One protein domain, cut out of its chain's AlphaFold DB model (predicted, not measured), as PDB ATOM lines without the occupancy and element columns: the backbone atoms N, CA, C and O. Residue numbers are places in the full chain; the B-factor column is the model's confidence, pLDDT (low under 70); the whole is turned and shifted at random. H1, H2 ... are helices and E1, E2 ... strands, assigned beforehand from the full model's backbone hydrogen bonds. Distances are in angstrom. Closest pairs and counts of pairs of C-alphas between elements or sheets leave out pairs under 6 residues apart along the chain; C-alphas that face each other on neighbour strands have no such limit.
ATOM      1  N   SER A 126      35.731   6.181  41.293       81.88
ATOM      2  CA  SER A 126      34.975   6.391  42.539       81.88
ATOM      3  C   SER A 126      33.510   6.807  42.297       81.88
ATOM      4  O   SER A 126      32.599   6.263  42.923       81.88
ATOM      5  N   ASN A 127      33.246   7.707  41.339       85.00
ATOM      6  CA  ASN A 127      31.879   8.079  40.947       85.00
ATOM      7  C   ASN A 127      31.155   6.935  40.207       85.00
ATOM      8  O   ASN A 127      29.940   6.781  40.364       85.00
ATOM      9  N   ILE A 128      31.870   6.124  39.419       82.69
ATOM     10  CA  ILE A 128      31.317   4.936  38.745       82.69
ATOM     11  C   ILE A 128      30.903   3.891  39.793       82.69
ATOM     12  O   ILE A 128      29.736   3.496  39.827       82.69
ATOM     13  N   ALA A 129      31.799   3.533  40.714       79.38
ATOM     14  CA  ALA A 129      31.552   2.597  41.808       79.38
ATOM     15  C   ALA A 129      30.402   3.060  42.719       79.38
ATOM     16  O   ALA A 129      29.456   2.304  42.949       79.38
ATOM     17  N   GLN A 130      30.402   4.330  43.152       84.12
ATOM     18  CA  GLN A 130      29.292   4.919  43.915       84.12
ATOM     19  C   GLN A 130      27.960   4.789  43.151       84.12
ATOM     20  O   GLN A 130      26.933   4.421  43.726       84.12
ATOM     21  N   SER A 131      27.972   5.028  41.837       86.31
ATOM     22  CA  SER A 131      26.783   4.910  40.988       86.31
ATOM     23  C   SER A 131      26.299   3.476  40.810       86.31
ATOM     24  O   SER A 131      25.088   3.253  40.758       86.31
ATOM     25  N   MET A 132      27.214   2.510  40.734       76.25
ATOM     26  CA  MET A 132      26.891   1.085  40.680       76.25
ATOM     27  C   MET A 132      26.288   0.614  42.006       76.25
ATOM     28  O   MET A 132      25.231  -0.014  41.989       76.25
ATOM     29  N   SER A 133      26.850   1.010  43.151       80.38
ATOM     30  CA  SER A 133      26.275   0.730  44.477       80.38
ATOM     31  C   SER A 133      24.889   1.360  44.657       80.38
ATOM     32  O   SER A 133      23.952   0.685  45.083       80.38
ATOM     33  N   MET A 134      24.692   2.614  44.232       84.44
ATOM     34  CA  MET A 134      23.359   3.230  44.223       84.44
ATOM     35  C   MET A 134      22.385   2.500  43.278       84.44
ATOM     36  O   MET A 134      21.216   2.338  43.629       84.44
ATOM     37  N   ARG A 135      22.836   2.001  42.114       76.88
ATOM     38  CA  ARG A 135      21.998   1.161  41.235       76.88
ATOM     39  C   ARG A 135      21.670  -0.206  41.848       76.88
ATOM     40  O   ARG A 135      20.544  -0.654  41.644       76.88
ATOM     41  N   LYS A 136      22.585  -0.845  42.593       72.00
ATOM     42  CA  LYS A 136      22.306  -2.082  43.357       72.00
ATOM     43  C   LYS A 136      21.173  -1.839  44.366       72.00
ATOM     44  O   LYS A 136      20.220  -2.605  44.408       72.00
ATOM     45  N   ALA A 137      21.177  -0.687  45.043       76.31
ATOM     46  CA  ALA A 137      20.069  -0.205  45.881       76.31
ATOM     47  C   ALA A 137      18.824   0.296  45.092       76.31
ATOM     48  O   ALA A 137      18.022   1.075  45.608       76.31
ATOM     49  N   SER A 138      18.649  -0.108  43.825       76.19
ATOM     50  CA  SER A 138      17.552   0.290  42.921       76.19
ATOM     51  C   SER A 138      17.393   1.803  42.658       76.19
ATOM     52  O   SER A 138      16.389   2.245  42.083       76.19
ATOM     53  N   ILE A 139      18.385   2.630  43.005       77.19
ATOM     54  CA  ILE A 139      18.347   4.076  42.763       77.19
ATOM     55  C   ILE A 139      18.663   4.361  41.289       77.19
ATOM     56  O   ILE A 139      19.659   3.914  40.721       77.19
ATOM     57  N   LYS A 140      17.795   5.145  40.642       79.94
ATOM     58  CA  LYS A 140      17.947   5.522  39.228       79.94
ATOM     59  C   LYS A 140      19.069   6.546  39.047       79.94
ATOM     60  O   LYS A 140      19.181   7.490  39.822       79.94
ATOM     61  N   THR A 141      19.820   6.442  37.951       81.62
ATOM     62  CA  THR A 141      21.005   7.278  37.655       81.62
ATOM     63  C   THR A 141      20.724   8.788  37.619       81.62
ATOM     64  O   THR A 141      21.598   9.589  37.935       81.62
ATOM     65  N   ASN A 142      19.493   9.214  37.317       80.00
ATOM     66  CA  ASN A 142      19.088  10.622  37.412       80.00
ATOM     67  C   ASN A 142      18.919  11.136  38.858       80.00
ATOM     68  O   ASN A 142      18.875  12.350  39.050       80.00
ATOM     69  N   ARG A 143      18.800  10.238  39.845       81.56
ATOM     70  CA  ARG A 143      18.828  10.518  41.290       81.56
ATOM     71  C   ARG A 143      20.238  10.370  41.861       81.56
ATOM     72  O   ARG A 143      20.629  11.219  42.647       81.56
ATOM     73  N   THR A 144      21.015   9.394  41.387       85.62
ATOM     74  CA  THR A 144      22.472   9.309  41.611       85.62
ATOM     75  C   THR A 144      23.169  10.614  41.217       85.62
ATOM     76  O   THR A 144      23.888  11.200  42.013       85.62
ATOM     77  N   TYR A 145      22.872  11.144  40.025       88.25
ATOM     78  CA  TYR A 145      23.440  12.414  39.575       88.25
ATOM     79  C   TYR A 145      22.913  13.630  40.362       88.25
ATOM     80  O   TYR A 145      23.691  14.530  40.651       88.25
ATOM     81  N   ASP A 146      21.628  13.661  40.762       83.88
ATOM     82  CA  ASP A 146      21.121  14.697  41.693       83.88
ATOM     83  C   ASP A 146      21.898  14.666  43.029       83.88
ATOM     84  O   ASP A 146      22.211  15.720  43.576       83.88
ATOM     85  N   TYR A 147      22.236  13.475  43.539       85.44
ATOM     86  CA  TYR A 147      23.000  13.293  44.776       85.44
ATOM     87  C   TYR A 147      24.459  13.754  44.632       85.44
ATOM     88  O   TYR A 147      24.924  14.532  45.458       85.44
ATOM     89  N   MET A 148      25.148  13.387  43.547       85.69
ATOM     90  CA  MET A 148      26.499  13.887  43.234       85.69
ATOM     91  C   MET A 148      26.538  15.416  43.074       85.69
ATOM     92  O   MET A 148      27.478  16.071  43.520       85.69
ATOM     93  N   VAL A 149      25.501  16.006  42.466       85.69
ATOM     94  CA  VAL A 149      25.334  17.465  42.348       85.69
ATOM     95  C   VAL A 149      25.181  18.126  43.718       85.69
ATOM     96  O   VAL A 149      25.770  19.188  43.939       85.69
ATOM     97  N   ASP A 150      24.416  17.518  44.625       82.06
ATOM     98  CA  ASP A 150      24.263  18.007  45.996       82.06
ATOM     99  C   ASP A 150      25.582  17.848  46.789       82.06
ATOM    100  O   ASP A 150      26.017  18.817  47.410       82.06
ATOM    101  N   GLN A 151      26.272  16.697  46.702       82.06
ATOM    102  CA  GLN A 151      27.583  16.454  47.340       82.06
ATOM    103  C   GLN A 151      28.658  17.448  46.874       82.06
ATOM    104  O   GLN A 151      29.367  18.026  47.693       82.06
ATOM    105  N   ALA A 152      28.758  17.695  45.565       81.81
ATOM    106  CA  ALA A 152      29.698  18.669  45.013       81.81
ATOM    107  C   ALA A 152      29.307  20.127  45.332       81.81
ATOM    108  O   ALA A 152      30.096  21.047  45.117       81.81
ATOM    109  N   GLY A 153      28.086  20.386  45.815       83.50
ATOM    110  CA  GLY A 153      27.578  21.737  46.042       83.50
ATOM    111  C   GLY A 153      27.354  22.520  44.741       83.50
ATOM    112  O   GLY A 153      27.705  23.704  44.671       83.50
ATOM    113  N   GLY A 154      26.806  21.855  43.715       80.62
ATOM    114  CA  GLY A 154      26.307  22.446  42.468       80.62
ATOM    115  C   GLY A 154      26.874  21.831  41.177       80.62
ATOM    116  O   GLY A 154      28.045  21.472  41.105       80.62
ATOM    117  N   TYR A 155      26.052  21.800  40.117       80.75
ATOM    118  CA  TYR A 155      26.350  21.177  38.811       80.75
ATOM    119  C   TYR A 155      27.736  21.513  38.232       80.75
ATOM    120  O   TYR A 155      28.409  20.633  37.703       80.75
ATOM    121  N   MET A 156      28.190  22.763  38.375       80.00
ATOM    122  CA  MET A 156      29.476  23.235  37.835       80.00
ATOM    123  C   MET A 156      30.708  22.576  38.479       80.00
ATOM    124  O   MET A 156      31.795  22.664  37.918       80.00
ATOM    125  N   LYS A 157      30.552  21.956  39.656       82.62
ATOM    126  CA  LYS A 157      31.635  21.349  40.444       82.62
ATOM    127  C   LYS A 157      31.710  19.823  40.322       82.62
ATOM    128  O   LYS A 157      32.675  19.238  40.790       82.62
ATOM    129  N   VAL A 158      30.720  19.183  39.693       84.88
ATOM    130  CA  VAL A 158      30.676  17.716  39.513       84.88
ATOM    131  C   VAL A 158      31.737  17.229  38.516       84.88
ATOM    132  O   VAL A 158      32.107  16.063  38.521       84.88
ATOM    133  N   GLY A 159      32.223  18.104  37.631       84.88
ATOM    134  CA  GLY A 159      33.227  17.770  36.613       84.88
ATOM    135  C   GLY A 159      32.671  17.058  35.373       84.88
ATOM    136  O   GLY A 159      33.273  17.151  34.314       84.88
ATOM    137  N   PHE A 160      31.497  16.423  35.437       88.31
ATOM    138  CA  PHE A 160      30.877  15.729  34.297       88.31
ATOM    139  C   PHE A 160      29.366  15.988  34.191       88.31
ATOM    140  O   PHE A 160      28.700  16.351  35.165       88.31
ATOM    141  N   THR A 161      28.785  15.799  32.996       88.88
ATOM    142  CA  THR A 161      27.330  15.937  32.802       88.88
ATOM    143  C   THR A 161      26.599  14.630  33.098       88.88
ATOM    144  O   THR A 161      27.160  13.545  32.966       88.88
ATOM    145  N   SER A 162      25.299  14.712  33.398       87.19
ATOM    146  CA  SER A 162      24.463  13.521  33.615       87.19
ATOM    147  C   SER A 162      24.552  12.511  32.462       87.19
ATOM    148  O   SER A 162      24.577  11.310  32.713       87.19
ATOM    149  N   LYS A 163      24.659  12.968  31.201       86.88
ATOM    150  CA  LYS A 163      24.774  12.060  30.045       86.88
ATOM    151  C   LYS A 163      26.110  11.310  30.017       86.88
ATOM    152  O   LYS A 163      26.136  10.192  29.524       86.88
ATOM    153  N   ASP A 164      27.175  11.874  30.576       89.94
ATOM    154  CA  ASP A 164      28.468  11.189  30.670       89.94
ATOM    155  C   ASP A 164      28.387  10.043  31.682       89.94
ATOM    156  O   ASP A 164      28.743   8.918  31.349       89.94
ATOM    157  N   LEU A 165      27.775  10.277  32.851       89.06
ATOM    158  CA  LEU A 165      27.492   9.207  33.813       89.06
ATOM    159  C   LEU A 165      26.543   8.144  33.239       89.06
ATOM    160  O   LEU A 165      26.761   6.951  33.427       89.06
ATOM    161  N   TYR A 166      25.501   8.557  32.510       87.38
ATOM    162  CA  TYR A 166      24.622   7.613  31.818       87.38
ATOM    163  C   TYR A 166      25.377   6.762  30.793       87.38
ATOM    164  O   TYR A 166      25.065   5.586  30.699       87.38
ATOM    165  N   ASN A 167      26.337   7.328  30.049       88.25
ATOM    166  CA  ASN A 167      27.157   6.577  29.096       88.25
ATOM    167  C   ASN A 167      28.110   5.609  29.806       88.25
ATOM    168  O   ASN A 167      28.197   4.462  29.392       88.25
ATOM    169  N   MET A 168      28.794   6.046  30.870       85.88
ATOM    170  CA  MET A 168      29.721   5.175  31.597       85.88
ATOM    171  C   MET A 168      28.992   3.972  32.186       85.88
ATOM    172  O   MET A 168      29.368   2.851  31.896       85.88
ATOM    173  N   ILE A 169      27.876   4.165  32.896       83.50
ATOM    174  CA  ILE A 169      27.145   3.022  33.472       83.50
ATOM    175  C   ILE A 169      26.411   2.179  32.401       83.50
ATOM    176  O   ILE A 169      25.896   1.113  32.715       83.50
ATOM    177  N   ASP A 170      26.321   2.635  31.149       80.06
ATOM    178  CA  ASP A 170      25.864   1.816  30.012       80.06
ATOM    179  C   ASP A 170      27.012   0.943  29.470       80.06
ATOM    180  O   ASP A 170      26.823  -0.243  29.226       80.06
ATOM    181  N   PHE A 171      28.222   1.504  29.405       80.38
ATOM    182  CA  PHE A 171      29.468   0.808  29.072       80.38
ATOM    183  C   PHE A 171      29.857  -0.248  30.124       80.38
ATOM    184  O   PHE A 171      30.100  -1.392  29.758       80.38
ATOM    185  N   GLU A 172      29.793   0.074  31.424       75.62
ATOM    186  CA  GLU A 172      29.973  -0.902  32.522       75.62
ATOM    187  C   GLU A 172      29.011  -2.096  32.395       75.62
ATOM    188  O   GLU A 172      29.349  -3.230  32.715       75.62
ATOM    189  N   ARG A 173      27.782  -1.850  31.924       71.12
ATOM    190  CA  ARG A 173      26.790  -2.911  31.702       71.12
ATOM    191  C   ARG A 173      27.116  -3.759  30.485       71.12
ATOM    192  O   ARG A 173      26.884  -4.957  30.535       71.12
ATOM    193  N   GLN A 174      27.627  -3.143  29.423       63.88
ATOM    194  CA  GLN A 174      28.049  -3.841  28.211       63.88
ATOM    195  C   GLN A 174      29.277  -4.725  28.476       63.88
ATOM    196  O   GLN A 174      29.327  -5.816  27.936       63.88
ATOM    197  N   GLN A 175      30.194  -4.347  29.379       62.59
ATOM    198  CA  GLN A 175      31.288  -5.243  29.797       62.59
ATOM    199  C   GLN A 175      30.826  -6.460  30.618       62.59
ATOM    200  O   GLN A 175      31.450  -7.510  30.559       62.59
ATOM    201  N   VAL A 176      29.741  -6.334  31.392       60.78
ATOM    202  CA  VAL A 176      29.197  -7.433  32.220       60.78
ATOM    203  C   VAL A 176      28.280  -8.373  31.416       60.78
ATOM    204  O   VAL A 176      27.922  -9.449  31.893       60.78
ATOM    205  N   VAL A 177      27.894  -7.999  30.192       53.97
ATOM    206  CA  VAL A 177      27.119  -8.854  29.285       53.97
ATOM    207  C   VAL A 177      28.070  -9.515  28.293       53.97
ATOM    208  O   VAL A 177      28.461  -8.905  27.306       53.97
ATOM    209  N   LEU A 178      28.393 -10.787  28.534       50.84
ATOM    210  CA  LEU A 178      28.911 -11.667  27.485       50.84
ATOM    211  C   LEU A 178      27.854 -11.774  26.368       50.84
ATOM    212  O   LEU A 178      26.666 -11.945  26.657       50.84
ATOM    213  N   ASP A 179      28.289 -11.646  25.112       47.53
ATOM    214  CA  ASP A 179      27.496 -11.214  23.938       47.53
ATOM    215  C   ASP A 179      26.382 -12.177  23.434       47.53
ATOM    216  O   ASP A 179      25.915 -12.068  22.300       47.53
ATOM    217  N   GLY A 180      25.890 -13.103  24.264       59.03
ATOM    218  CA  GLY A 180      24.756 -13.976  23.924       59.03
ATOM    219  C   GLY A 180      23.955 -14.488  25.123       59.03
ATOM    220  O   GLY A 180      22.722 -14.390  25.132       59.03
ATOM    221  N   ASP A 181      24.635 -14.988  26.157       58.25
ATOM    222  CA  ASP A 181      24.011 -15.795  27.216       58.25
ATOM    223  C   ASP A 181      22.913 -15.070  27.994       58.25
ATOM    224  O   ASP A 181      21.890 -15.671  28.316       58.25
ATOM    225  N   ALA A 182      23.063 -13.769  28.258       59.81
ATOM    226  CA  ALA A 182      22.042 -13.005  28.973       59.81
ATOM    227  C   ALA A 182      20.711 -12.957  28.198       59.81
ATOM    228  O   ALA A 182      19.645 -13.176  28.776       59.81
ATOM    229  N   GLN A 183      20.762 -12.721  26.883       57.34
ATOM    230  CA  GLN A 183      19.566 -12.652  26.040       57.34
ATOM    231  C   GLN A 183      18.975 -14.048  25.796       57.34
ATOM    232  O   GLN A 183      17.752 -14.206  25.813       57.34
ATOM    233  N   ALA A 184      19.823 -15.070  25.637       60.62
ATOM    234  CA  ALA A 184      19.401 -16.463  25.516       60.62
ATOM    235  C   ALA A 184      18.722 -16.975  26.802       60.62
ATOM    236  O   ALA A 184      17.622 -17.523  26.739       60.62
ATOM    237  N   ALA A 185      19.312 -16.726  27.975       62.53
ATOM    238  CA  ALA A 185      18.762 -17.130  29.269       62.53
ATOM    239  C   ALA A 185      17.453 -16.399  29.608       62.53
ATOM    240  O   ALA A 185      16.520 -17.024  30.115       62.53
ATOM    241  N   ILE A 186      17.341 -15.102  29.290       64.25
ATOM    242  CA  ILE A 186      16.083 -14.351  29.439       64.25
ATOM    243  C   ILE A 186      15.012 -14.910  28.493       64.25
ATOM    244  O   ILE A 186      13.894 -15.167  28.941       64.25
ATOM    245  N   SER A 187      15.345 -15.180  27.226       61.91
ATOM    246  CA  SER A 187      14.411 -15.791  26.262       61.91
ATOM    247  C   SER A 187      13.937 -17.170  26.736       61.91
ATOM    248  O   SER A 187      12.735 -17.422  26.785       61.91
ATOM    249  N   TYR A 188      14.855 -18.025  27.195       67.00
ATOM    250  CA  TYR A 188      14.550 -19.346  27.746       67.00
ATOM    251  C   TYR A 188      13.671 -19.279  29.006       67.00
ATOM    252  O   TYR A 188      12.690 -20.018  29.114       67.00
ATOM    253  N   MET A 189      13.966 -18.379  29.954       67.69
ATOM    254  CA  MET A 189      13.131 -18.202  31.150       67.69
ATOM    255  C   MET A 189      11.741 -17.659  30.802       67.69
ATOM    256  O   MET A 189      10.749 -18.165  31.330       67.69
ATOM    257  N   ASN A 190      11.645 -16.702  29.875       72.00
ATOM    258  CA  ASN A 190      10.367 -16.195  29.376       72.00
ATOM    259  C   ASN A 190       9.559 -17.317  28.706       72.00
ATOM    260  O   ASN A 190       8.406 -17.546  29.075       72.00
ATOM    261  N   ALA A 191      10.168 -18.090  27.805       69.31
ATOM    262  CA  ALA A 191       9.527 -19.227  27.149       69.31
ATOM    263  C   ALA A 191       9.089 -20.304  28.157       69.31
ATOM    264  O   ALA A 191       8.005 -20.873  28.030       69.31
ATOM    265  N   LYS A 192       9.878 -20.555  29.212       70.25
ATOM    266  CA  LYS A 192       9.512 -21.465  30.313       70.25
ATOM    267  C   LYS A 192       8.285 -20.966  31.086       70.25
ATOM    268  O   LYS A 192       7.373 -21.754  31.324       70.25
ATOM    269  N   VAL A 193       8.207 -19.671  31.405       77.81
ATOM    270  CA  VAL A 193       7.025 -19.057  32.041       77.81
ATOM    271  C   VAL A 193       5.791 -19.141  31.134       77.81
ATOM    272  O   VAL A 193       4.717 -19.525  31.599       77.81
ATOM    273  N   LEU A 194       5.934 -18.855  29.835       77.44
ATOM    274  CA  LEU A 194       4.843 -18.961  28.858       77.44
ATOM    275  C   LEU A 194       4.348 -20.411  28.687       77.44
ATOM    276  O   LEU A 194       3.141 -20.634  28.591       77.44
ATOM    277  N   ARG A 195       5.250 -21.401  28.736       74.38
ATOM    278  CA  ARG A 195       4.916 -22.837  28.754       74.38
ATOM    279  C   ARG A 195       4.138 -23.225  30.015       74.38
ATOM    280  O   ARG A 195       3.065 -23.806  29.900       74.38
ATOM    281  N   THR A 196       4.603 -22.844  31.208       77.00
ATOM    282  CA  THR A 196       3.876 -23.102  32.470       77.00
ATOM    283  C   THR A 196       2.498 -22.432  32.489       77.00
ATOM    284  O   THR A 196       1.533 -23.015  32.990       77.00
ATOM    285  N   PHE A 197       2.365 -21.243  31.896       74.75
ATOM    286  CA  PHE A 197       1.072 -20.588  31.700       74.75
ATOM    287  C   PHE A 197       0.160 -21.384  30.748       74.75
ATOM    288  O   PHE A 197      -1.002 -21.610  31.079       74.75
ATOM    289  N   LEU A 198       0.676 -21.881  29.618       77.62
ATOM    290  CA  LEU A 198      -0.088 -22.708  28.675       77.62
ATOM    291  C   LEU A 198      -0.608 -24.007  29.316       77.62
ATOM    292  O   LEU A 198      -1.800 -24.300  29.207       77.62
ATOM    293  N   THR A 199       0.236 -24.730  30.058       76.19
ATOM    294  CA  THR A 199      -0.177 -25.935  30.801       76.19
ATOM    295  C   THR A 199      -1.262 -25.605  31.833       76.19
ATOM    296  O   THR A 199      -2.271 -26.304  31.934       76.19
ATOM    297  N   SER A 200      -1.117 -24.480  32.546       77.75
ATOM    298  CA  SER A 200      -2.122 -23.983  33.503       77.75
ATOM    299  C   SER A 200      -3.461 -23.634  32.828       77.75
ATOM    300  O   SER A 200      -4.523 -23.776  33.431       77.75
ATOM    301  N   MET A 201      -3.423 -23.230  31.553       75.19
ATOM    302  CA  MET A 201      -4.583 -22.947  30.697       75.19
ATOM    303  C   MET A 201      -5.140 -24.192  29.971       75.19
ATOM    304  O   MET A 201      -6.023 -24.058  29.119       75.19
ATOM    305  N   LYS A 202      -4.669 -25.402  30.318       80.00
ATOM    306  CA  LYS A 202      -5.032 -26.686  29.685       80.00
ATOM    307  C   LYS A 202      -4.789 -26.680  28.170       80.00
ATOM    308  O   LYS A 202      -5.682 -27.001  27.386       80.00
ATOM    309  N   ASP A 203      -3.601 -26.217  27.789       77.25
ATOM    310  CA  ASP A 203      -3.055 -26.196  26.424       77.25
ATOM    311  C   ASP A 203      -3.854 -25.362  25.401       77.25
ATOM    312  O   ASP A 203      -3.626 -25.412  24.189       77.25
ATOM    313  N   LYS A 204      -4.750 -24.495  25.889       74.50
ATOM    314  CA  LYS A 204      -5.483 -23.523  25.070       74.50
ATOM    315  C   LYS A 204      -4.619 -22.293  24.782       74.50
ATOM    316  O   LYS A 204      -4.578 -21.353  25.577       74.50
ATOM    317  N   LYS A 205      -3.953 -22.294  23.620       76.00
ATOM    318  CA  LYS A 205      -3.175 -21.152  23.104       76.00
ATOM    319  C   LYS A 205      -4.022 -19.857  23.051       76.00
ATOM    320  O   LYS A 205      -5.167 -19.906  22.595       76.00
ATOM    321  N   PRO A 206      -3.484 -18.691  23.459       76.38
ATOM    322  CA  PRO A 206      -4.140 -17.395  23.275       76.38
ATOM    323  C   PRO A 206      -4.024 -16.901  21.820       76.38
ATOM    324  O   PRO A 206      -3.013 -17.114  21.165       76.38
ATOM    325  N   VAL A 207      -5.039 -16.183  21.324       78.56
ATOM    326  CA  VAL A 207      -5.098 -15.700  19.922       78.56
ATOM    327  C   VAL A 207      -4.278 -14.416  19.688       78.56
ATOM    328  O   VAL A 207      -3.857 -14.120  18.571       78.56
ATOM    329  N   SER A 208      -4.038 -13.618  20.731       76.25
ATOM    330  CA  SER A 208      -3.199 -12.415  20.659       76.25
ATOM    331  C   SER A 208      -2.566 -12.134  22.017       76.25
ATOM    332  O   SER A 208      -3.192 -12.358  23.054       76.25
ATOM    333  N   ILE A 209      -1.323 -11.650  22.005       74.56
ATOM    334  CA  ILE A 209      -0.513 -11.379  23.196       74.56
ATOM    335  C   ILE A 209       0.002  -9.940  23.105       74.56
ATOM    336  O   ILE A 209       0.471  -9.511  22.050       74.56
ATOM    337  N   VAL A 210      -0.099  -9.181  24.201       73.12
ATOM    338  CA  VAL A 210       0.256  -7.753  24.237       73.12
ATOM    339  C   VAL A 210       1.366  -7.506  25.259       73.12
ATOM    340  O   VAL A 210       1.119  -7.589  26.460       73.12
ATOM    341  N   THR A 211       2.569  -7.162  24.792       70.12
ATOM    342  CA  THR A 211       3.739  -6.838  25.639       70.12
ATOM    343  C   THR A 211       4.354  -5.500  25.222       70.12
ATOM    344  O   THR A 211       3.841  -4.809  24.346       70.12
ATOM    345  N   ASP A 212       5.433  -5.076  25.871       67.31
ATOM    346  CA  ASP A 212       6.278  -3.969  25.425       67.31
ATOM    347  C   ASP A 212       7.306  -4.383  24.352       67.31
ATOM    348  O   ASP A 212       7.283  -5.507  23.849       67.31
ATOM    349  N   GLU A 213       8.137  -3.416  23.948       59.53
ATOM    350  CA  GLU A 213       9.180  -3.494  22.914       59.53
ATOM    351  C   GLU A 213      10.395  -4.323  23.390       59.53
ATOM    352  O   GLU A 213      11.519  -3.825  23.424       59.53
ATOM    353  N   ASP A 214      10.160  -5.573  23.800       63.53
ATOM    354  CA  ASP A 214      11.191  -6.518  24.246       63.53
ATOM    355  C   ASP A 214      11.399  -7.656  23.230       63.53
ATOM    356  O   ASP A 214      10.460  -8.342  22.817       63.53
ATOM    357  N   GLU A 215      12.653  -7.845  22.819       65.88
ATOM    358  CA  GLU A 215      13.044  -8.798  21.776       65.88
ATOM    359  C   GLU A 215      13.055 -10.254  22.278       65.88
ATOM    360  O   GLU A 215      12.668 -11.155  21.539       65.88
ATOM    361  N   ALA A 216      13.423 -10.497  23.542       69.31
ATOM    362  CA  ALA A 216      13.406 -11.843  24.122       69.31
ATOM    363  C   ALA A 216      11.968 -12.349  24.302       69.31
ATOM    364  O   ALA A 216      11.683 -13.520  24.065       69.31
ATOM    365  N   MET A 217      11.042 -11.463  24.682       73.38
ATOM    366  CA  MET A 217       9.612 -11.768  24.719       73.38
ATOM    367  C   MET A 217       9.047 -12.064  23.332       73.38
ATOM    368  O   MET A 217       8.208 -12.954  23.235       73.38
ATOM    369  N   ARG A 218       9.492 -11.378  22.268       73.00
ATOM    370  CA  ARG A 218       9.084 -11.722  20.895       73.00
ATOM    371  C   ARG A 218       9.535 -13.135  20.529       73.00
ATOM    372  O   ARG A 218       8.685 -13.965  20.237       73.00
ATOM    373  N   VAL A 219      10.832 -13.429  20.648       74.25
ATOM    374  CA  VAL A 219      11.390 -14.759  20.335       74.25
ATOM    375  C   VAL A 219      10.706 -15.865  21.153       74.25
ATOM    376  O   VAL A 219      10.304 -16.881  20.593       74.25
ATOM    377  N   ALA A 220      10.483 -15.651  22.454       76.94
ATOM    378  CA  ALA A 220       9.781 -16.605  23.318       76.94
ATOM    379  C   ALA A 220       8.282 -16.771  22.981       76.94
ATOM    380  O   ALA A 220       7.709 -17.834  23.223       76.94
ATOM    381  N   ILE A 221       7.625 -15.737  22.443       79.94
ATOM    382  CA  ILE A 221       6.242 -15.822  21.952       79.94
ATOM    383  C   ILE A 221       6.194 -16.585  20.629       79.94
ATOM    384  O   ILE A 221       5.352 -17.467  20.498       79.94
ATOM    385  N   ASP A 222       7.108 -16.316  19.699       78.88
ATOM    386  CA  ASP A 222       7.179 -17.024  18.416       78.88
ATOM    387  C   ASP A 222       7.521 -18.522  18.619       78.88
ATOM    388  O   ASP A 222       6.995 -19.383  17.915       78.88
ATOM    389  N   GLU A 223       8.326 -18.857  19.639       78.50
ATOM    390  CA  GLU A 223       8.674 -20.237  20.028       78.50
ATOM    391  C   GLU A 223       7.500 -21.016  20.662       78.50
ATOM    392  O   GLU A 223       7.318 -22.205  20.393       78.50
ATOM    393  N   VAL A 224       6.704 -20.380  21.534       81.31
ATOM    394  CA  VAL A 224       5.653 -21.056  22.330       81.31
ATOM    395  C   VAL A 224       4.254 -20.904  21.713       81.31
ATOM    396  O   VAL A 224       3.396 -21.780  21.862       81.31
ATOM    397  N   PHE A 225       4.016 -19.812  20.989       82.75
ATOM    398  CA  PHE A 225       2.731 -19.418  20.414       82.75
ATOM    399  C   PHE A 225       2.874 -18.865  18.975       82.75
ATOM    400  O   PHE A 225       2.404 -17.757  18.713       82.75
ATOM    401  N   PRO A 226       3.440 -19.623  18.013       77.75
ATOM    402  CA  PRO A 226       3.688 -19.143  16.642       77.75
ATOM    403  C   PRO A 226       2.428 -18.653  15.899       77.75
ATOM    404  O   PRO A 226       2.519 -17.860  14.967       77.75
ATOM    405  N   ASP A 227       1.242 -19.105  16.319       77.06
ATOM    406  CA  ASP A 227      -0.052 -18.726  15.740       77.06
ATOM    407  C   ASP A 227      -0.661 -17.447  16.364       77.06
ATOM    408  O   ASP A 227      -1.729 -16.998  15.943       77.06
ATOM    409  N   ALA A 228      -0.046 -16.878  17.410       79.81
ATOM    410  CA  ALA A 228      -0.620 -15.788  18.197       79.81
ATOM    411  C   ALA A 228      -0.163 -14.408  17.711       79.81
ATOM    412  O   ALA A 228       1.023 -14.117  17.585       79.81
ATOM    413  N   HIS A 229      -1.105 -13.481  17.527       75.19
ATOM    414  CA  HIS A 229      -0.760 -12.121  17.116       75.19
ATOM    415  C   HIS A 229      -0.114 -11.325  18.260       75.19
ATOM    416  O   HIS A 229      -0.822 -10.788  19.122       75.19
ATOM    417  N   HIS A 230       1.213 -11.194  18.239       73.56
ATOM    418  CA  HIS A 230       1.953 -10.255  19.087       73.56
ATOM    419  C   HIS A 230       1.601  -8.797  18.750       73.56
ATOM    420  O   HIS A 230       1.465  -8.427  17.581       73.56
ATOM    421  N   ARG A 231       1.407  -7.954  19.773       67.94
ATOM    422  CA  ARG A 231       1.090  -6.523  19.619       67.94
ATOM    423  C   ARG A 231       1.786  -5.684  20.689       67.94
ATOM    424  O   ARG A 231       1.822  -6.057  21.857       67.94
ATOM    425  N   LEU A 232       2.265  -4.502  20.304       59.38
ATOM    426  CA  LEU A 232       2.902  -3.567  21.232       59.38
ATOM    427  C   LEU A 232       1.884  -2.877  22.153       59.38
ATOM    428  O   LEU A 232       0.832  -2.398  21.727       59.38
ATOM    429  N   CYS A 233       2.233  -2.770  23.431       64.31
ATOM    430  CA  CYS A 233       1.408  -2.178  24.471       64.31
ATOM    431  C   CYS A 233       1.295  -0.654  24.301       64.31
ATOM    432  O   CYS A 233       2.200   0.108  24.655       64.31
ATOM    433  N   THR A 234       0.128  -0.189  23.838       47.25
ATOM    434  CA  THR A 234      -0.214   1.232  23.621       47.25
ATOM    435  C   THR A 234       0.137   2.127  24.813       47.25
ATOM    436  O   THR A 234       0.584   3.262  24.642       47.25
ATOM    437  N   ARG A 235      -0.004   1.609  26.040       51.25
ATOM    438  CA  ARG A 235       0.335   2.316  27.284       51.25
ATOM    439  C   ARG A 235       1.832   2.620  27.406       51.25
ATOM    440  O   ARG A 235       2.167   3.671  27.951       51.25
ATOM    441  N   HIS A 236       2.723   1.758  26.909       50.06
ATOM    442  CA  HIS A 236       4.164   2.034  26.897       50.06
ATOM    443  C   HIS A 236       4.537   3.028  25.786       50.06
ATOM    444  O   HIS A 236       5.239   4.001  26.064       50.06
ATOM    445  N   ILE A 237       3.949   2.890  24.592       47.59
ATOM    446  CA  ILE A 237       4.105   3.849  23.482       47.59
ATOM    447  C   ILE A 237       3.704   5.266  23.935       47.59
ATOM    448  O   ILE A 237       4.494   6.209  23.842       47.59
ATOM    449  N   MET A 238       2.517   5.426  24.533       44.88
ATOM    450  CA  MET A 238       2.060   6.710  25.085       44.88
ATOM    451  C   MET A 238       2.971   7.249  26.200       44.88
ATOM    452  O   MET A 238       3.101   8.466  26.355       44.88
ATOM    453  N   ARG A 239       3.624   6.376  26.977       46.47
ATOM    454  CA  ARG A 239       4.575   6.768  28.030       46.47
ATOM    455  C   ARG A 239       5.873   7.328  27.447       46.47
ATOM    456  O   ARG A 239       6.389   8.307  27.983       46.47
ATOM    457  N   ASN A 240       6.346   6.760  26.337       49.62
ATOM    458  CA  ASN A 240       7.522   7.226  25.601       49.62
ATOM    459  C   ASN A 240       7.238   8.546  24.858       49.62
ATOM    460  O   ASN A 240       8.045   9.474  24.926       49.62
ATOM    461  N   VAL A 241       6.058   8.694  24.241       46.03
ATOM    462  CA  VAL A 241       5.642   9.938  23.553       46.03
ATOM    463  C   VAL A 241       5.509  11.126  24.519       46.03
ATOM    464  O   VAL A 241       5.946  12.231  24.202       46.03
ATOM    465  N   ASN A 242       4.993  10.915  25.737       49.16
ATOM    466  CA  ASN A 242       4.807  11.972  26.748       49.16
ATOM    467  C   ASN A 242       6.116  12.518  27.379       49.16
ATOM    468  O   ASN A 242       6.080  13.208  28.400       49.16
ATOM    469  N   THR A 243       7.290  12.225  26.811       46.91
ATOM    470  CA  THR A 243       8.588  12.598  27.398       46.91
ATOM    471  C   THR A 243       9.087  14.005  27.053       46.91
ATOM    472  O   THR A 243       9.996  14.480  27.738       46.91
ATOM    473  N   ASN A 244       8.496  14.678  26.058       44.12
ATOM    474  CA  ASN A 244       9.010  15.920  25.462       44.12
ATOM    475  C   ASN A 244       8.145  17.154  25.787       44.12
ATOM    476  O   ASN A 244       7.443  17.684  24.929       44.12
ATOM    477  N   GLY A 245       8.209  17.643  27.029       43.69
ATOM    478  CA  GLY A 245       7.544  18.892  27.418       43.69
ATOM    479  C   GLY A 245       7.969  19.416  28.791       43.69
ATOM    480  O   GLY A 245       8.269  18.636  29.698       43.69
ATOM    481  N   MET A 246       7.949  20.744  28.967       45.22
ATOM    482  CA  MET A 246       8.443  21.442  30.171       45.22
ATOM    483  C   MET A 246       7.807  20.952  31.488       45.22
ATOM    484  O   MET A 246       8.441  21.005  32.540       45.22
ATOM    485  N   HIS A 247       6.584  20.410  31.437       51.75
ATOM    486  CA  HIS A 247       5.897  19.831  32.595       51.75
ATOM    487  C   HIS A 247       6.617  18.629  33.233       51.75
ATOM    488  O   HIS A 247       6.414  18.375  34.422       51.75
ATOM    489  N   LYS A 248       7.449  17.889  32.486       57.78
ATOM    490  CA  LYS A 248       8.135  16.681  32.980       57.78
ATOM    491  C   LYS A 248       9.113  16.993  34.116       57.78
ATOM    492  O   LYS A 248       9.033  16.377  35.177       57.78
ATOM    493  N   ASN A 249       9.951  18.018  33.937       54.12
ATOM    494  CA  ASN A 249      10.994  18.412  34.896       54.12
ATOM    495  C   ASN A 249      10.434  18.909  36.248       54.12
ATOM    496  O   ASN A 249      11.179  19.008  37.227       54.12
ATOM    497  N   LEU A 250       9.125  19.194  36.315       55.59
ATOM    498  CA  LEU A 250       8.406  19.521  37.548       55.59
ATOM    499  C   LEU A 250       7.571  18.334  38.080       55.59
ATOM    500  O   LEU A 250       7.591  18.078  39.285       55.59
ATOM    501  N   LYS A 251       6.905  17.557  37.206       54.50
ATOM    502  CA  LYS A 251       6.148  16.344  37.591       54.50
ATOM    503  C   LYS A 251       7.024  15.282  38.268       54.50
ATOM    504  O   LYS A 251       6.608  14.729  39.279       54.50
ATOM    505  N   ASP A 252       8.254  15.070  37.796       56.34
ATOM    506  CA  ASP A 252       9.210  14.119  38.401       56.34
ATOM    507  C   ASP A 252       9.750  14.579  39.781       56.34
ATOM    508  O   ASP A 252      10.576  13.898  40.407       56.34
ATOM    509  N   GLY A 253       9.326  15.757  40.256       51.97
ATOM    510  CA  GLY A 253       9.712  16.343  41.537       51.97
ATOM    511  C   GLY A 253       8.574  16.576  42.534       51.97
ATOM    512  O   GLY A 253       8.866  16.589  43.724       51.97
ATOM    513  N   ILE A 254       7.320  16.752  42.099       58.31
ATOM    514  CA  ILE A 254       6.214  17.196  42.968       58.31
ATOM    515  C   ILE A 254       5.068  16.174  42.955       58.31
ATOM    516  O   ILE A 254       4.276  16.110  42.015       58.31
ATOM    517  N   GLY A 255       4.967  15.375  44.020       54.19
ATOM    518  CA  GLY A 255       3.876  14.415  44.220       54.19
ATOM    519  C   GLY A 255       2.636  15.038  44.876       54.19
ATOM    520  O   GLY A 255       2.755  15.962  45.679       54.19
ATOM    521  N   ARG A 256       1.446  14.474  44.608       48.41
ATOM    522  CA  ARG A 256       0.131  14.959  45.102       48.41
ATOM    523  C   ARG A 256      -0.072  14.943  46.636       48.41
ATOM    524  O   ARG A 256      -1.135  15.334  47.094       48.41
ATOM    525  N   GLY A 257       0.932  14.534  47.418       53.22
ATOM    526  CA  GLY A 257       0.931  14.560  48.890       53.22
ATOM    527  C   GLY A 257       2.157  15.240  49.521       53.22
ATOM    528  O   GLY A 257       2.435  15.032  50.701       53.22
ATOM    529  N   MET A 258       2.950  16.011  48.765       67.50
ATOM    530  CA  MET A 258       4.139  16.676  49.315       67.50
ATOM    531  C   MET A 258       3.787  17.884  50.194       67.50
ATOM    532  O   MET A 258       3.211  18.862  49.724       67.50
ATOM    533  N   LYS A 259       4.234  17.861  51.459       60.72
ATOM    534  CA  LYS A 259       4.192  19.025  52.362       60.72
ATOM    535  C   LYS A 259       4.933  20.215  51.734       60.72
ATOM    536  O   LYS A 259       6.048  20.045  51.240       60.72
ATOM    537  N   LEU A 260       4.356  21.417  51.824       49.25
ATOM    538  CA  LEU A 260       4.839  22.641  51.159       49.25
ATOM    539  C   LEU A 260       6.334  22.933  51.411       49.25
ATOM    540  O   LEU A 260       7.068  23.253  50.480       49.25
ATOM    541  N   VAL A 261       6.805  22.707  52.643       52.50
ATOM    542  CA  VAL A 261       8.214  22.872  53.057       52.50
ATOM    543  C   VAL A 261       9.178  21.972  52.263       52.50
ATOM    544  O   VAL A 261      10.292  22.384  51.963       52.50
ATOM    545  N   LYS A 262       8.755  20.766  51.853       52.94
ATOM    546  CA  LYS A 262       9.548  19.877  50.978       52.94
ATOM    547  C   LYS A 262       9.388  20.207  49.486       52.94
ATOM    548  O   LYS A 262      10.154  19.702  48.668       52.94
ATOM    549  N   CYS A 263       8.412  21.039  49.119       55.62
ATOM    550  CA  CYS A 263       8.154  21.435  47.736       55.62
ATOM    551  C   CYS A 263       9.146  22.505  47.253       55.62
ATOM    552  O   CYS A 263       9.751  22.336  46.194       55.62
ATOM    553  N   ILE A 264       9.381  23.552  48.055       62.31
ATOM    554  CA  ILE A 264      10.237  24.694  47.676       62.31
ATOM    555  C   ILE A 264      11.666  24.247  47.284       62.31
ATOM    556  O   ILE A 264      12.042  24.492  46.135       62.31
ATOM    557  N   PRO A 265      12.417  23.462  48.093       61.84
ATOM    558  CA  PRO A 265      13.773  23.032  47.720       61.84
ATOM    559  C   PRO A 265      13.823  22.083  46.511       61.84
ATOM    560  O   PRO A 265      14.873  21.895  45.886       61.84
ATOM    561  N   ARG A 266      12.699  21.438  46.160       63.34
ATOM    562  CA  ARG A 266      12.615  20.581  44.968       63.34
ATOM    563  C   ARG A 266      12.298  21.392  43.712       63.34
ATOM    564  O   ARG A 266      12.889  21.101  42.676       63.34
ATOM    565  N   ILE A 267      11.476  22.442  43.816       63.66
ATOM    566  CA  ILE A 267      11.313  23.456  42.761       63.66
ATOM    567  C   ILE A 267      12.660  24.129  42.478       63.66
ATOM    568  O   ILE A 267      13.075  24.196  41.323       63.66
ATOM    569  N   GLU A 268      13.388  24.554  43.513       63.31
ATOM    570  CA  GLU A 268      14.705  25.186  43.365       63.31
ATOM    571  C   GLU A 268      15.723  24.262  42.686       63.31
ATOM    572  O   GLU A 268      16.382  24.681  41.733       63.31
ATOM    573  N   ARG A 269      15.802  22.982  43.082       66.88
ATOM    574  CA  ARG A 269      16.688  22.004  42.423       66.88
ATOM    575  C   ARG A 269      16.291  21.740  40.959       66.88
ATOM    576  O   ARG A 269      17.178  21.650  40.110       66.88
ATOM    577  N   SER A 270      14.994  21.704  40.629       67.00
ATOM    578  CA  SER A 270      14.521  21.640  39.231       67.00
ATOM    579  C   SER A 270      14.859  22.910  38.435       67.00
ATOM    580  O   SER A 270      15.257  22.813  37.275       67.00
ATOM    581  N   LEU A 271      14.773  24.100  39.041       68.50
ATOM    582  CA  LEU A 271      15.181  25.364  38.414       68.50
ATOM    583  C   LEU A 271      16.702  25.449  38.210       68.50
ATOM    584  O   LEU A 271      17.149  25.983  37.198       68.50
ATOM    585  N   LEU A 272      17.505  24.908  39.132       71.81
ATOM    586  CA  LEU A 272      18.956  24.781  38.959       71.81
ATOM    587  C   LEU A 272      19.301  23.823  37.813       71.81
ATOM    588  O   LEU A 272      20.164  24.160  37.003       71.81
ATOM    589  N   ARG A 273      18.584  22.695  37.682       72.81
ATOM    590  CA  ARG A 273      18.742  21.789  36.535       72.81
ATOM    591  C   ARG A 273      18.438  22.499  35.217       72.81
ATOM    592  O   ARG A 273      19.297  22.526  34.344       72.81
ATOM    593  N   LEU A 274      17.278  23.156  35.119       73.44
ATOM    594  CA  LEU A 274      16.882  23.924  33.934       73.44
ATOM    595  C   LEU A 274      17.900  25.022  33.592       73.44
ATOM    596  O   LEU A 274      18.196  25.236  32.422       73.44
ATOM    597  N   ARG A 275      18.477  25.715  34.583       77.31
ATOM    598  CA  ARG A 275      19.549  26.701  34.344       77.31
ATOM    599  C   ARG A 275      20.811  26.048  33.773       77.31
ATOM    600  O   ARG A 275      21.393  26.604  32.851       77.31
ATOM    601  N   ASN A 276      21.212  24.888  34.290       78.56
ATOM    602  CA  ASN A 276      22.374  24.147  33.797       78.56
ATOM    603  C   ASN A 276      22.154  23.591  32.377       78.56
ATOM    604  O   ASN A 276      23.058  23.646  31.549       78.56
ATOM    605  N   GLU A 277      20.941  23.114  32.082       75.38
ATOM    606  CA  GLU A 277      20.505  22.707  30.740       75.38
ATOM    607  C   GLU A 277      20.583  23.898  29.766       75.38
ATOM    608  O   GLU A 277      21.314  23.821  28.784       75.38
ATOM    609  N   ASN A 278      19.995  25.054  30.108       74.88
ATOM    610  CA  ASN A 278      20.086  26.274  29.288       74.88
ATOM    611  C   ASN A 278      21.534  26.745  29.036       74.88
ATOM    612  O   ASN A 278      21.835  27.187  27.933       74.88
ATOM    613  N   VAL A 279      22.438  26.667  30.024       75.19
ATOM    614  CA  VAL A 279      23.859  27.030  29.819       75.19
ATOM    615  C   VAL A 279      24.550  26.034  28.886       75.19
ATOM    616  O   VAL A 279      25.357  26.444  28.056       75.19
ATOM    617  N   LYS A 280      24.204  24.742  28.957       77.06
ATOM    618  CA  LYS A 280      24.688  23.742  28.002       77.06
ATOM    619  C   LYS A 280      24.161  24.003  26.586       77.06
ATOM    620  O   LYS A 280      24.924  23.870  25.636       77.06
ATOM    621  N   ASP A 281      22.898  24.394  26.434       73.00
ATOM    622  CA  ASP A 281      22.317  24.717  25.126       73.00
ATOM    623  C   ASP A 281      22.890  26.029  24.551       73.00
ATOM    624  O   ASP A 281      23.183  26.095  23.354       73.00
ATOM    625  N   ASP A 282      23.160  27.039  25.389       75.50
ATOM    626  CA  ASP A 282      23.933  28.236  25.019       75.50
ATOM    627  C   ASP A 282      25.376  27.852  24.599       75.50
ATOM    628  O   ASP A 282      25.875  28.330  23.578       75.50
ATOM    629  N   PHE A 283      26.049  26.948  25.324       75.75
ATOM    630  CA  PHE A 283      27.384  26.432  24.974       75.75
ATOM    631  C   PHE A 283      27.391  25.698  23.625       75.75
ATOM    632  O   PHE A 283      28.196  26.032  22.751       75.75
ATOM    633  N   ASP A 284      26.477  24.745  23.428       71.56
ATOM    634  CA  ASP A 284      26.323  23.985  22.186       71.56
ATOM    635  C   ASP A 284      25.988  24.917  21.009       71.56
ATOM    636  O   ASP A 284      26.486  24.709  19.903       71.56
ATOM    637  N   SER A 285      25.185  25.965  21.235       70.19
ATOM    638  CA  SER A 285      24.850  26.982  20.224       70.19
ATOM    639  C   SER A 285      26.061  27.801  19.768       70.19
ATOM    640  O   SER A 285      26.114  28.213  18.611       70.19
TER     641      SER A 285
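AT A GLANCE: This is residues 126 to 285 of the 870 residues of the protein "Protein FAR1-RELATED SEQUENCE" of Prunus armeniaca (UniProt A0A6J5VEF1). The domain is an open frame round an empty middle, with a lobe at each end of its long axis. In one lobe H4 packs on H5, next to a small sheet of E1 and E2; in the other H1, H2 and H3 touch one another at wide angles, and the long helix H8 runs near H2. The H3 to H4 link joins the lobes on one side of the gap, and H6 with the stretch after it leads back on the other. The 160 printed residues have eight named helices and two named strands, in the order H1 H2 H3 H4 E1 H5 E2 H6 H7 H8; the class is mostly helix, and the sheet is parallel. The whole is loose, with a radius of gyration of the C-alphas of 21.4 A, and elongated, spanning 59 by 37 by 35 A.

HOW THE PARTS SIT: E1, residues 208 to 211, and E2, residues 229 to 232, are parallel neighbours at 26 degrees; N 231 and O 209 are 2.9 A apart and N 209 and O 229 3.1 A, within hydrogen-bond range. With H5, residues 215 to 224, they form a strand-helix-strand unit, two parallel neighbour strands with a helix between, whose crossover is right-handed. H4, residues 181 to 200, touches H5 at a steep tilt of 42 degrees, the same way; their closest C-alphas, Ser 187 and Ala 216, are 4.6 A apart. H6, residues 234 to 241, follows E2 by a tight link and touches no helix. At the other end, H1, residues 126 to 136, touches H2, residues 141 to 151, at a steep tilt of 48 degrees, opposite ways, closest at C-alphas 131 and 144, 6.2 A. H3, residues 162 to 176, touches H2 with residues 162 to 166 alone, closest at C-alphas 145 and 162, 6.1 A. H3 touches H1 with residues 165 to 169 alone, closest at C-alphas 128 and 169, 7.0 A. H8, residues 260 to 285, and H2 are near each other, with 6 pairs of C-alphas within 10 A. H7, residues 248 to 251, only just touches H8, with 3 pairs of C-alphas within 8 A, closest at C-alphas 249 and 270, 6.5 A. Every O i to N i+4 pair is within hydrogen-bond range in H1, H2, H4, H5 and H6, against 10 of 11 in H3 and 20 of 22 in H8; H7 is too short for such a pair.

IN THESE COORDINATES: H1 begins at C-alpha 126, (34.975, 6.391, 42.539). H3 is 21.5 A long, H4 28.1 A, and each strand 10.2 A. H8 is 37.1 A long and ends at C-alpha 285, (24.850, 26.982, 20.224).

THE WHOLE: The C-alphas of Lys 202 and Phe 283 are the two farthest apart, at 62.4 A. The printed part has no cut and no long link. Residues 174 to 181, 238 to 245 and 256 to 261 stand free. The mean pLDDT of the printed part is 70.5; 63 residues are under 70, among them 231 to 271.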